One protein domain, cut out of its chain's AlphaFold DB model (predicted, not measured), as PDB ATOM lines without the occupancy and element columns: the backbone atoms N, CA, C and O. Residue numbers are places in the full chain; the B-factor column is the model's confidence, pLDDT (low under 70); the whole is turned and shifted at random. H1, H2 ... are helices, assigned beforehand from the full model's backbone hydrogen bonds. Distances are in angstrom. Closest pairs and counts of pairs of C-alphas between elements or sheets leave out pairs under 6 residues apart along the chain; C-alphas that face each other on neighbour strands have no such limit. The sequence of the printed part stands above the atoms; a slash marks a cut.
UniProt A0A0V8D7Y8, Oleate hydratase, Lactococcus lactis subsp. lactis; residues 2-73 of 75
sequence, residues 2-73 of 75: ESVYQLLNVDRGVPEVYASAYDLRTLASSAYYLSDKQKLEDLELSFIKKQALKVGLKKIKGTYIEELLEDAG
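This is residues 2 to 73 of the 75 residues of the protein "Oleate hydratase" of Lactococcus lactis subsp. lactis (UniProt A0A0V8D7Y8). A long arm, with the small helix H1 at its far end and the short H2 where it comes in, leads to a loose head in which H3, H4 and H5 make an open ring: the chain leaves H3, swings through an unnamed stretch to H4, and folds back through H5 to H3. The printed part has 72 residues, with five named helices in the order H1, H2, H3, H4, H5 and no named strand, and its class is all helix. It is extended, with a radius of gyration of the C-alphas of 19.5 A and spans of 59 by 26 by 20 A, much of the length coming from the arm.

Start at H1, residues 2 to 7, which touches no helix. Follow the long link to H2, residues 19 to 22, which only just touches H3, residues 24 to 34, with 3 pairs of C-alphas within 8 A, and only at the corner; the closest C-alphas are those of Ser 20 and Thr 26, 6.2 A apart. H4, residues 47 to 60, is apart from H3. Look next at H5, residues 64 to 71: it is close to H4 but not clearly touching, with the C-alphas of Ile 60 and Glu 66 closest at 5.8 A. H4 and H5 run opposite ways at a steep tilt of 67 degrees, only just short of about perpendicular. H5 only just touches H3, with 3 pairs of C-alphas within 8 A, closest at Ala 28 and Leu 69, 6.8 A; they run the same way at a steep tilt of 39 degrees. In H1, H3, H4 and H5 every O i to N i+4 pair is within hydrogen-bond range; H2 is too short for such a pair.

Find C-alpha 2 at (143.291, 157.199, 112.393), where H1 begins. H3 runs 15.1 A from C-alpha 24 at (128.140, 151.695, 135.467), H4 20.3 A, and H5 10.4 A to C-alpha 71 at (117.276, 147.875, 136.916).

The two C-alphas farthest apart, those of Leu 8 and Phe 47, are 59.8 A apart. The links H1 to H2 and H3 to H4 are long, and residues 59 to 64 stand free. The printed part has no cut, and no printed residue has a pLDDT under 70.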
ATOM      1  N   GLU A   2     142.325 156.314 111.718       94.12
ATOM      2  CA  GLU A   2     143.291 157.199 112.393       94.12
ATOM      3  C   GLU A   2     144.489 157.603 111.532       94.12
ATOM      4  O   GLU A   2     144.713 158.792 111.340       94.12
ATOM      5  N   SER A   3     145.195 156.642 110.927       96.06
ATOM      6  CA  SER A   3     146.393 156.938 110.126       96.06
ATOM      7  C   SER A   3     146.113 157.886 108.956       96.06
ATOM      8  O   SER A   3     146.901 158.781 108.682       96.06
ATOM      9  N   VAL A   4     144.970 157.728 108.281       96.19
ATOM     10  CA  VAL A   4     144.576 158.600 107.161       96.19
ATOM     11  C   VAL A   4     144.191 159.990 107.669       96.19
ATOM     12  O   VAL A   4     144.584 160.988 107.073       96.19
ATOM     13  N   TYR A   5     143.451 160.062 108.780       97.25
ATOM     14  CA  TYR A   5     142.975 161.323 109.355       97.25
ATOM     15  C   TYR A   5     144.134 162.177 109.877       97.25
ATOM     16  O   TYR A   5     144.150 163.387 109.656       97.25
ATOM     17  N   GLN A   6     145.127 161.535 110.496       96.44
ATOM     18  CA  GLN A   6     146.341 162.180 110.989       96.44
ATOM     19  C   GLN A   6     147.255 162.646 109.849       96.44
ATOM     20  O   GLN A   6     147.733 163.774 109.880       96.44
ATOM     21  N   LEU A   7     147.484 161.814 108.824       97.88
ATOM     22  CA  LEU A   7     148.393 162.164 107.724       97.88
ATOM     23  C   LEU A   7     147.841 163.264 106.807       97.88
ATOM     24  O   LEU A   7     148.620 164.050 106.273       97.88
ATOM     25  N   LEU A   8     146.521 163.317 106.602       97.88
ATOM     26  CA  LEU A   8     145.877 164.270 105.688       97.88
ATOM     27  C   LEU A   8     145.221 165.466 106.396       97.88
ATOM     28  O   LEU A   8     144.550 166.249 105.729       97.88
ATOM     29  N   ASN A   9     145.410 165.620 107.712       96.25
ATOM     30  CA  ASN A   9     144.797 166.684 108.522       96.25
ATOM     31  C   ASN A   9     143.280 166.806 108.287       96.25
ATOM     32  O   ASN A   9     142.752 167.888 108.032       96.25
ATOM     33  N   VAL A  10     142.580 165.672 108.325       96.62
ATOM     34  CA  VAL A  10     141.128 165.639 108.117       96.62
ATOM     35  C   VAL A  10     140.437 166.263 109.331       96.62
ATOM     36  O   VAL A  10     140.546 165.732 110.434       96.62
ATOM     37  N   ASP A  11     139.690 167.353 109.131       96.69
ATOM     38  CA  ASP A  11     138.966 168.070 110.194       96.69
ATOM     39  C   ASP A  11     137.649 167.370 110.570       96.69
ATOM     40  O   ASP A  11     136.536 167.824 110.299       96.69
ATOM     41  N   ARG A  12     137.784 166.162 111.120       96.69
ATOM     42  CA  ARG A  12     136.678 165.358 111.635       96.69
ATOM     43  C   ARG A  12     137.176 164.450 112.754       96.69
ATOM     44  O   ARG A  12     138.217 163.814 112.627       96.69
ATOM     45  N   GLY A  13     136.388 164.329 113.821       94.81
ATOM     46  CA  GLY A  13     136.700 163.434 114.937       94.81
ATOM     47  C   GLY A  13     136.756 161.959 114.524       94.81
ATOM     48  O   GLY A  13     135.885 161.474 113.792       94.81
ATOM     49  N   VAL A  14     137.764 161.247 115.029       96.56
ATOM     50  CA  VAL A  14     137.800 159.781 115.028       96.56
ATOM     51  C   VAL A  14     137.072 159.302 116.287       96.56
ATOM     52  O   VAL A  14     137.380 159.804 117.369       96.56
ATOM     53  N   PRO A  15     136.098 158.384 116.178       96.25
ATOM     54  CA  PRO A  15     135.414 157.863 117.352       96.25
ATOM     55  C   PRO A  15     136.391 157.093 118.243       96.25
ATOM     56  O   PRO A  15     137.225 156.333 117.750       96.25
ATOM     57  N   GLU A  16     136.257 157.270 119.554       96.31
ATOM     58  CA  GLU A  16     136.961 156.450 120.535       96.31
ATOM     59  C   GLU A  16     136.466 154.996 120.521       96.31
ATOM     60  O   GLU A  16     135.418 154.664 119.953       96.31
ATOM     61  N   VAL A  17     137.215 154.114 121.185       97.25
ATOM     62  CA  VAL A  17     136.712 152.775 121.506       97.25
ATOM     63  C   VAL A  17     135.479 152.931 122.391       97.25
ATOM     64  O   VAL A  17     135.509 153.688 123.357       97.25
ATOM     65  N   TYR A  18     134.401 152.209 122.071       96.81
ATOM     66  CA  TYR A  18     133.149 152.292 122.821       96.81
ATOM     67  C   TYR A  18     133.388 152.127 124.330       96.81
ATOM     68  O   TYR A  18     133.895 151.099 124.783       96.81
ATOM     69  N   ALA A  19     133.003 153.142 125.101       97.25
ATOM     70  CA  ALA A  19     133.350 153.296 126.511       97.25
ATOM     71  C   ALA A  19     132.522 152.413 127.471       97.25
ATOM     72  O   ALA A  19     132.296 152.789 128.620       97.25
ATOM     73  N   SER A  20     132.075 151.226 127.042       97.00
ATOM     74  CA  SER A  20     131.264 150.310 127.866       97.00
ATOM     75  C   SER A  20     131.933 149.919 129.179       97.00
ATOM     76  O   SER A  20     131.253 149.764 130.188       97.00
ATOM     77  N   ALA A  21     133.262 149.802 129.183       97.06
ATOM     78  CA  ALA A  21     134.049 149.505 130.378       97.06
ATOM     79  C   ALA A  21     133.945 150.590 131.468       97.06
ATOM     80  O   ALA A  21     134.312 150.337 132.614       97.06
ATOM     81  N   TYR A  22     133.446 151.779 131.124       97.25
ATOM     82  CA  TYR A  22     133.271 152.912 132.031       97.25
ATOM     83  C   TYR A  22     131.795 153.217 132.330       97.25
ATOM     84  O   TYR A  22     131.503 154.093 133.142       97.25
ATOM     85  N   ASP A  23     130.854 152.494 131.715       97.56
ATOM     86  CA  ASP A  23     129.423 152.657 131.968       97.56
ATOM     87  C   ASP A  23     128.979 151.769 133.138       97.56
ATOM     88  O   ASP A  23     128.915 150.543 133.020       97.56
ATOM     89  N   LEU A  24     128.613 152.392 134.264       95.69
ATOM     90  CA  LEU A  24     128.140 151.695 135.467       95.69
ATOM     91  C   LEU A  24     126.950 150.765 135.203       95.69
ATOM     92  O   LEU A  24     126.862 149.712 135.828       95.69
ATOM     93  N   ARG A  25     126.065 151.107 134.262       96.38
ATOM     94  CA  ARG A  25     124.905 150.277 133.901       96.38
ATOM     95  C   ARG A  25     125.361 149.002 133.208       96.38
ATOM     96  O   ARG A  25     124.876 147.913 133.504       96.38
ATOM     97  N   THR A  26     126.340 149.135 132.314       97.44
ATOM     98  CA  THR A  26     126.911 147.991 131.600       97.44
ATOM     99  C   THR A  26     127.722 147.117 132.550       97.44
ATOM    100  O   THR A  26     127.619 145.894 132.478       97.44
ATOM    101  N   LEU A  27     128.472 147.711 133.484       97.81
ATOM    102  CA  LEU A  27     129.198 146.971 134.518       97.81
ATOM    103  C   LEU A  27     128.250 146.217 135.463       97.81
ATOM    104  O   LEU A  27     128.468 145.032 135.713       97.81
ATOM    105  N   ALA A  28     127.181 146.861 135.940       97.12
ATOM    106  CA  ALA A  28     126.173 146.233 136.794       97.12
ATOM    107  C   ALA A  28     125.461 145.078 136.067       97.12
ATOM    108  O   ALA A  28     125.395 143.963 136.580       97.12
ATOM    109  N   SER A  29     125.020 145.309 134.830       97.25
ATOM    110  CA  SER A  29     124.416 144.267 133.998       97.25
ATOM    111  C   SER A  29     125.386 143.108 133.739       97.25
ATOM    112  O   SER A  29     125.020 141.943 133.882       97.25
ATOM    113  N   SER A  30     126.654 143.406 133.438       97.38
ATOM    114  CA  SER A  30     127.683 142.379 133.233       97.38
ATOM    115  C   SER A  30     127.884 141.525 134.482       97.38
ATOM    116  O   SER A  30     127.992 140.307 134.360       97.38
ATOM    117  N   ALA A  31     127.891 142.133 135.673       96.19
ATOM    118  CA  ALA A  31     127.971 141.396 136.930       96.19
ATOM    119  C   ALA A  31     126.801 140.413 137.080       96.19
ATOM    120  O   ALA A  31     127.052 139.244 137.347       96.19
ATOM    121  N   TYR A  32     125.564 140.850 136.814       97.62
ATOM    122  CA  TYR A  32     124.371 139.998 136.871       97.62
ATOM    123  C   TYR A  32     124.449 138.796 135.920       97.62
ATOM    124  O   TYR A  32     124.182 137.662 136.317       97.62
ATOM    125  N   TYR A  33     124.847 139.016 134.663       97.50
ATOM    126  CA  TYR A  33     124.958 137.926 133.688       97.50
ATOM    127  C   TYR A  33     126.124 136.973 133.978       97.50
ATOM    128  O   TYR A  33     125.988 135.778 133.733       97.50
ATOM    129  N   LEU A  34     127.246 137.475 134.503       96.75
ATOM    130  CA  LEU A  34     128.394 136.645 134.881       96.75
ATOM    131  C   LEU A  34     128.107 135.763 136.097       96.75
ATOM    132  O   LEU A  34     128.693 134.692 136.212       96.75
ATOM    133  N   SER A  35     127.221 136.197 136.992       95.38
ATOM    134  CA  SER A  35     126.782 135.418 138.148       95.38
ATOM    135  C   SER A  35     125.550 134.561 137.862       95.38
ATOM    136  O   SER A  35     124.708 134.403 138.740       95.38
ATOM    137  N   ASP A  36     125.381 134.067 136.632       96.88
ATOM    138  CA  ASP A  36     124.237 133.234 136.234       96.88
ATOM    139  C   ASP A  36     122.872 133.833 136.625       96.88
ATOM    140  O   ASP A  36     121.936 133.117 136.985       96.88
ATOM    141  N   LYS A  37     122.743 135.167 136.546       96.56
ATOM    142  CA  LYS A  37     121.527 135.922 136.891       96.56
ATOM    143  C   LYS A  37     121.112 135.835 138.367       96.56
ATOM    144  O   LYS A  37     119.939 136.020 138.694       96.56
ATOM    145  N   GLN A  38     122.058 135.561 139.261       95.81
ATOM    146  CA  GLN A  38     121.844 135.606 140.706       95.81
ATOM    147  C   GLN A  38     121.804 137.045 141.229       95.81
ATOM    148  O   GLN A  38     122.527 137.919 140.742       95.81
ATOM    149  N   LYS A  39     120.996 137.278 142.270       95.62
ATOM    150  CA  LYS A  39     121.050 138.525 143.038       95.62
ATOM    151  C   LYS A  39     122.314 138.564 143.890       95.62
ATOM    152  O   LYS A  39     122.869 137.528 144.255       95.62
ATOM    153  N   LEU A  40     122.732 139.761 144.295       93.94
ATOM    154  CA  LEU A  40     123.910 139.954 145.144       93.94
ATOM    155  C   LEU A  40     123.816 139.181 146.469       93.94
ATOM    156  O   LEU A  40     124.836 138.715 146.979       93.94
ATOM    157  N   GLU A  41     122.611 139.039 147.029       91.94
ATOM    158  CA  GLU A  41     122.386 138.319 148.290       91.94
ATOM    159  C   GLU A  41     122.538 136.794 148.163       91.94
ATOM    160  O   GLU A  41     122.905 136.134 149.143       91.94
ATOM    161  N   ASP A  42     122.322 136.254 146.961       92.88
ATOM    162  CA  ASP A  42     122.370 134.818 146.667       92.88
ATOM    163  C   ASP A  42     123.796 134.322 146.389       92.88
ATOM    164  O   ASP A  42     124.061 133.121 146.425       92.88
ATOM    165  N   LEU A  43     124.741 135.241 146.166       92.12
ATOM    166  CA  LEU A  43     126.132 134.903 145.883       92.12
ATOM    167  C   LEU A  43     126.795 134.160 147.054       92.12
ATOM    168  O   LEU A  43     126.692 134.526 148.237       92.12
ATOM    169  N   GLU A  44     127.587 133.142 146.714       91.56
ATOM    170  CA  GLU A  44     128.435 132.419 147.662       91.56
ATOM    171  C   GLU A  44     129.637 133.270 148.092       91.56
ATOM    172  O   GLU A  44     130.757 133.175 147.593       91.56
ATOM    173  N   LEU A  45     129.385 134.152 149.055       91.75
ATOM    174  CA  LEU A  45     130.381 135.038 149.642       91.75
ATOM    175  C   LEU A  45     130.804 134.556 151.036       91.75
ATOM    176  O   LEU A  45     130.005 134.013 151.802       91.75
ATOM    177  N   SER A  46     132.059 134.826 151.408       95.00
ATOM    178  CA  SER A  46     132.523 134.623 152.785       95.00
ATOM    179  C   SER A  46     131.731 135.496 153.767       95.00
ATOM    180  O   SER A  46     131.213 136.553 153.401       95.00
ATOM    181  N   PHE A  47     131.659 135.088 155.038       93.94
ATOM    182  CA  PHE A  47     130.854 135.771 156.063       93.94
ATOM    183  C   PHE A  47     131.113 137.287 156.136       93.94
ATOM    184  O   PHE A  47     130.172 138.081 156.154       93.94
ATOM    185  N   ILE A  48     132.386 137.697 156.095       95.62
ATOM    186  CA  ILE A  48     132.787 139.112 156.127       95.62
ATOM    187  C   ILE A  48     132.220 139.870 154.919       95.62
ATOM    188  O   ILE A  48     131.671 140.961 155.074       95.62
ATOM    189  N   LYS A  49     132.303 139.282 153.719       94.94
ATOM    190  CA  LYS A  49     131.772 139.883 152.489       94.94
ATOM    191  C   LYS A  49     130.244 139.968 152.517       94.94
ATOM    192  O   LYS A  49     129.708 141.015 152.169       94.94
ATOM    193  N   LYS A  50     129.546 138.933 153.005       94.38
ATOM    194  CA  LYS A  50     128.081 138.970 153.188       94.38
ATOM    195  C   LYS A  50     127.653 140.086 154.140       94.38
ATOM    196  O   LYS A  50     126.687 140.794 153.867       94.38
ATOM    197  N   GLN A  51     128.382 140.279 155.239       95.44
ATOM    198  CA  GLN A  51     128.069 141.346 156.186       95.44
ATOM    199  C   GLN A  51     128.337 142.737 155.594       95.44
ATOM    200  O   GLN A  51     127.520 143.640 155.765       95.44
ATOM    201  N   ALA A  52     129.443 142.904 154.863       96.12
ATOM    202  CA  ALA A  52     129.749 144.146 154.158       96.12
ATOM    203  C   ALA A  52     128.676 144.489 153.112       96.12
ATOM    204  O   ALA A  52     128.231 145.633 153.065       96.12
ATOM    205  N   LEU A  53     128.206 143.495 152.346       95.38
ATOM    206  CA  LEU A  53     127.117 143.657 151.382       95.38
ATOM    207  C   LEU A  53     125.840 144.158 152.066       95.38
ATOM    208  O   LEU A  53     125.308 145.186 151.665       95.38
ATOM    209  N   LYS A  54     125.394 143.507 153.149       94.50
ATOM    210  CA  LYS A  54     124.193 143.929 153.898       94.50
ATOM    211  C   LYS A  54     124.281 145.372 154.393       94.50
ATOM    212  O   LYS A  54     123.310 146.122 154.318       94.50
ATOM    213  N   VAL A  55     125.444 145.773 154.913       96.81
ATOM    214  CA  VAL A  55     125.675 147.156 155.356       96.81
ATOM    215  C   VAL A  55     125.672 148.120 154.168       96.81
ATOM    216  O   VAL A  55     125.113 149.208 154.284       96.81
ATOM    217  N   GLY A  56     126.266 147.726 153.039       96.31
ATOM    218  CA  GLY A  56     126.255 148.485 151.790       96.31
ATOM    219  C   GLY A  56     124.839 148.724 151.271       96.31
ATOM    220  O   GLY A  56     124.453 149.879 151.119       96.31
ATOM    221  N   LEU A  57     124.044 147.660 151.116       95.81
ATOM    222  CA  LEU A  57     122.644 147.726 150.677       95.81
ATOM    223  C   LEU A  57     121.804 148.623 151.594       95.81
ATOM    224  O   LEU A  57     121.081 149.497 151.131       95.81
ATOM    225  N   LYS A  58     121.982 148.508 152.917       96.81
ATOM    226  CA  LYS A  58     121.292 149.384 153.874       96.81
ATOM    227  C   LYS A  58     121.651 150.866 153.703       96.81
ATOM    228  O   LYS A  58     120.809 151.716 153.981       96.81
ATOM    229  N   LYS A  59     122.886 151.187 153.304       97.50
ATOM    230  CA  LYS A  59     123.345 152.573 153.112       97.50
ATOM    231  C   LYS A  59     122.831 153.203 151.821       97.50
ATOM    232  O   LYS A  59     122.605 154.406 151.813       97.50
ATOM    233  N   ILE A  60     122.699 152.415 150.757       96.75
ATOM    234  CA  ILE A  60     122.248 152.904 149.446       96.75
ATOM    235  C   ILE A  60     120.723 152.893 149.298       96.75
ATOM    236  O   ILE A  60     120.219 153.357 148.282       96.75
ATOM    237  N   LYS A  61     119.993 152.396 150.298       96.75
ATOM    238  CA  LYS A  61     118.531 152.372 150.300       96.75
ATOM    239  C   LYS A  61     117.936 153.777 150.125       96.75
ATOM    240  O   LYS A  61     118.305 154.704 150.845       96.75
ATOM    241  N   GLY A  62     116.982 153.907 149.213       97.00
ATOM    242  CA  GLY A  62     116.324 155.140 148.792       97.00
ATOM    243  C   GLY A  62     117.186 156.038 147.903       97.00
ATOM    244  O   GLY A  62     116.948 157.243 147.869       97.00
ATOM    245  N   THR A  63     118.221 155.501 147.248       97.94
ATOM    246  CA  THR A  63     119.123 156.284 146.386       97.94
ATOM    247  C   THR A  63     119.081 155.808 144.942       97.94
ATOM    248  O   THR A  63     118.729 154.670 144.660       97.94
ATOM    249  N   TYR A  64     119.572 156.644 144.027       96.56
ATOM    250  CA  TYR A  64     119.720 156.275 142.617       96.56
ATOM    251  C   TYR A  64     120.631 155.053 142.387       96.56
ATOM    252  O   TYR A  64     120.523 154.368 141.376       96.56
ATOM    253  N   ILE A  65     121.537 154.751 143.326       96.50
ATOM    254  CA  ILE A  65     122.371 153.544 143.239       96.50
ATOM    255  C   ILE A  65     121.517 152.290 143.466       96.50
ATOM    256  O   ILE A  65     121.778 151.274 142.833       96.50
ATOM    257  N   GLU A  66     120.514 152.353 144.348       97.00
ATOM    258  CA  GLU A  66     119.562 151.254 144.540       97.00
ATOM    259  C   GLU A  66     118.762 151.022 143.256       97.00
ATOM    260  O   GLU A  66     118.797 149.913 142.736       97.00
ATOM    261  N   GLU A  67     118.181 152.076 142.674       97.31
ATOM    262  CA  GLU A  67     117.442 151.994 141.401       97.31
ATOM    263  C   GLU A  67     118.295 151.376 140.277       97.31
ATOM    264  O   GLU A  67     117.851 150.476 139.571       97.31
ATOM    265  N   LEU A  68     119.566 151.780 140.150       96.94
ATOM    266  CA  LEU A  68     120.471 151.234 139.132       96.94
ATOM    267  C   LEU A  68     120.782 149.740 139.335       96.94
ATOM    268  O   LEU A  68     120.992 149.015 138.360       96.94
ATOM    269  N   LEU A  69     120.845 149.271 140.584       97.12
ATOM    270  CA  LEU A  69     121.034 147.851 140.888       97.12
ATOM    271  C   LEU A  69     119.739 147.049 140.686       97.12
ATOM    272  O   LEU A  69     119.823 145.908 140.227       97.12
ATOM    273  N   GLU A  70     118.572 147.631 140.982       96.81
ATOM    274  CA  GLU A  70     117.256 147.045 140.685       96.81
ATOM    275  C   GLU A  70     117.070 146.862 139.173       96.81
ATOM    276  O   GLU A  70     116.777 145.755 138.718       96.81
ATOM    277  N   ASP A  71     117.351 147.904 138.383       97.38
ATOM    278  CA  ASP A  71     117.276 147.875 136.916       97.38
ATOM    279  C   ASP A  71     118.208 146.817 136.304       97.38
ATOM    280  O   ASP A  71     117.893 146.200 135.283       97.38
ATOM    281  N   ALA A  72     119.365 146.582 136.932       97.12
ATOM    282  CA  ALA A  72     120.317 145.556 136.518       97.12
ATOM    283  C   ALA A  72     119.935 144.130 136.969       97.12
ATOM    284  O   ALA A  72     120.602 143.178 136.563       97.12
ATOM    285  N   GLY A  73     118.898 143.965 137.800       96.56
ATOM    286  CA  GLY A  73     118.471 142.679 138.365       96.56
ATOM    287  C   GLY A  73     119.340 142.168 139.521       96.56
ATOM    288  O   GLY A  73     119.249 140.998 139.891       96.56
TER     289      GLY A  73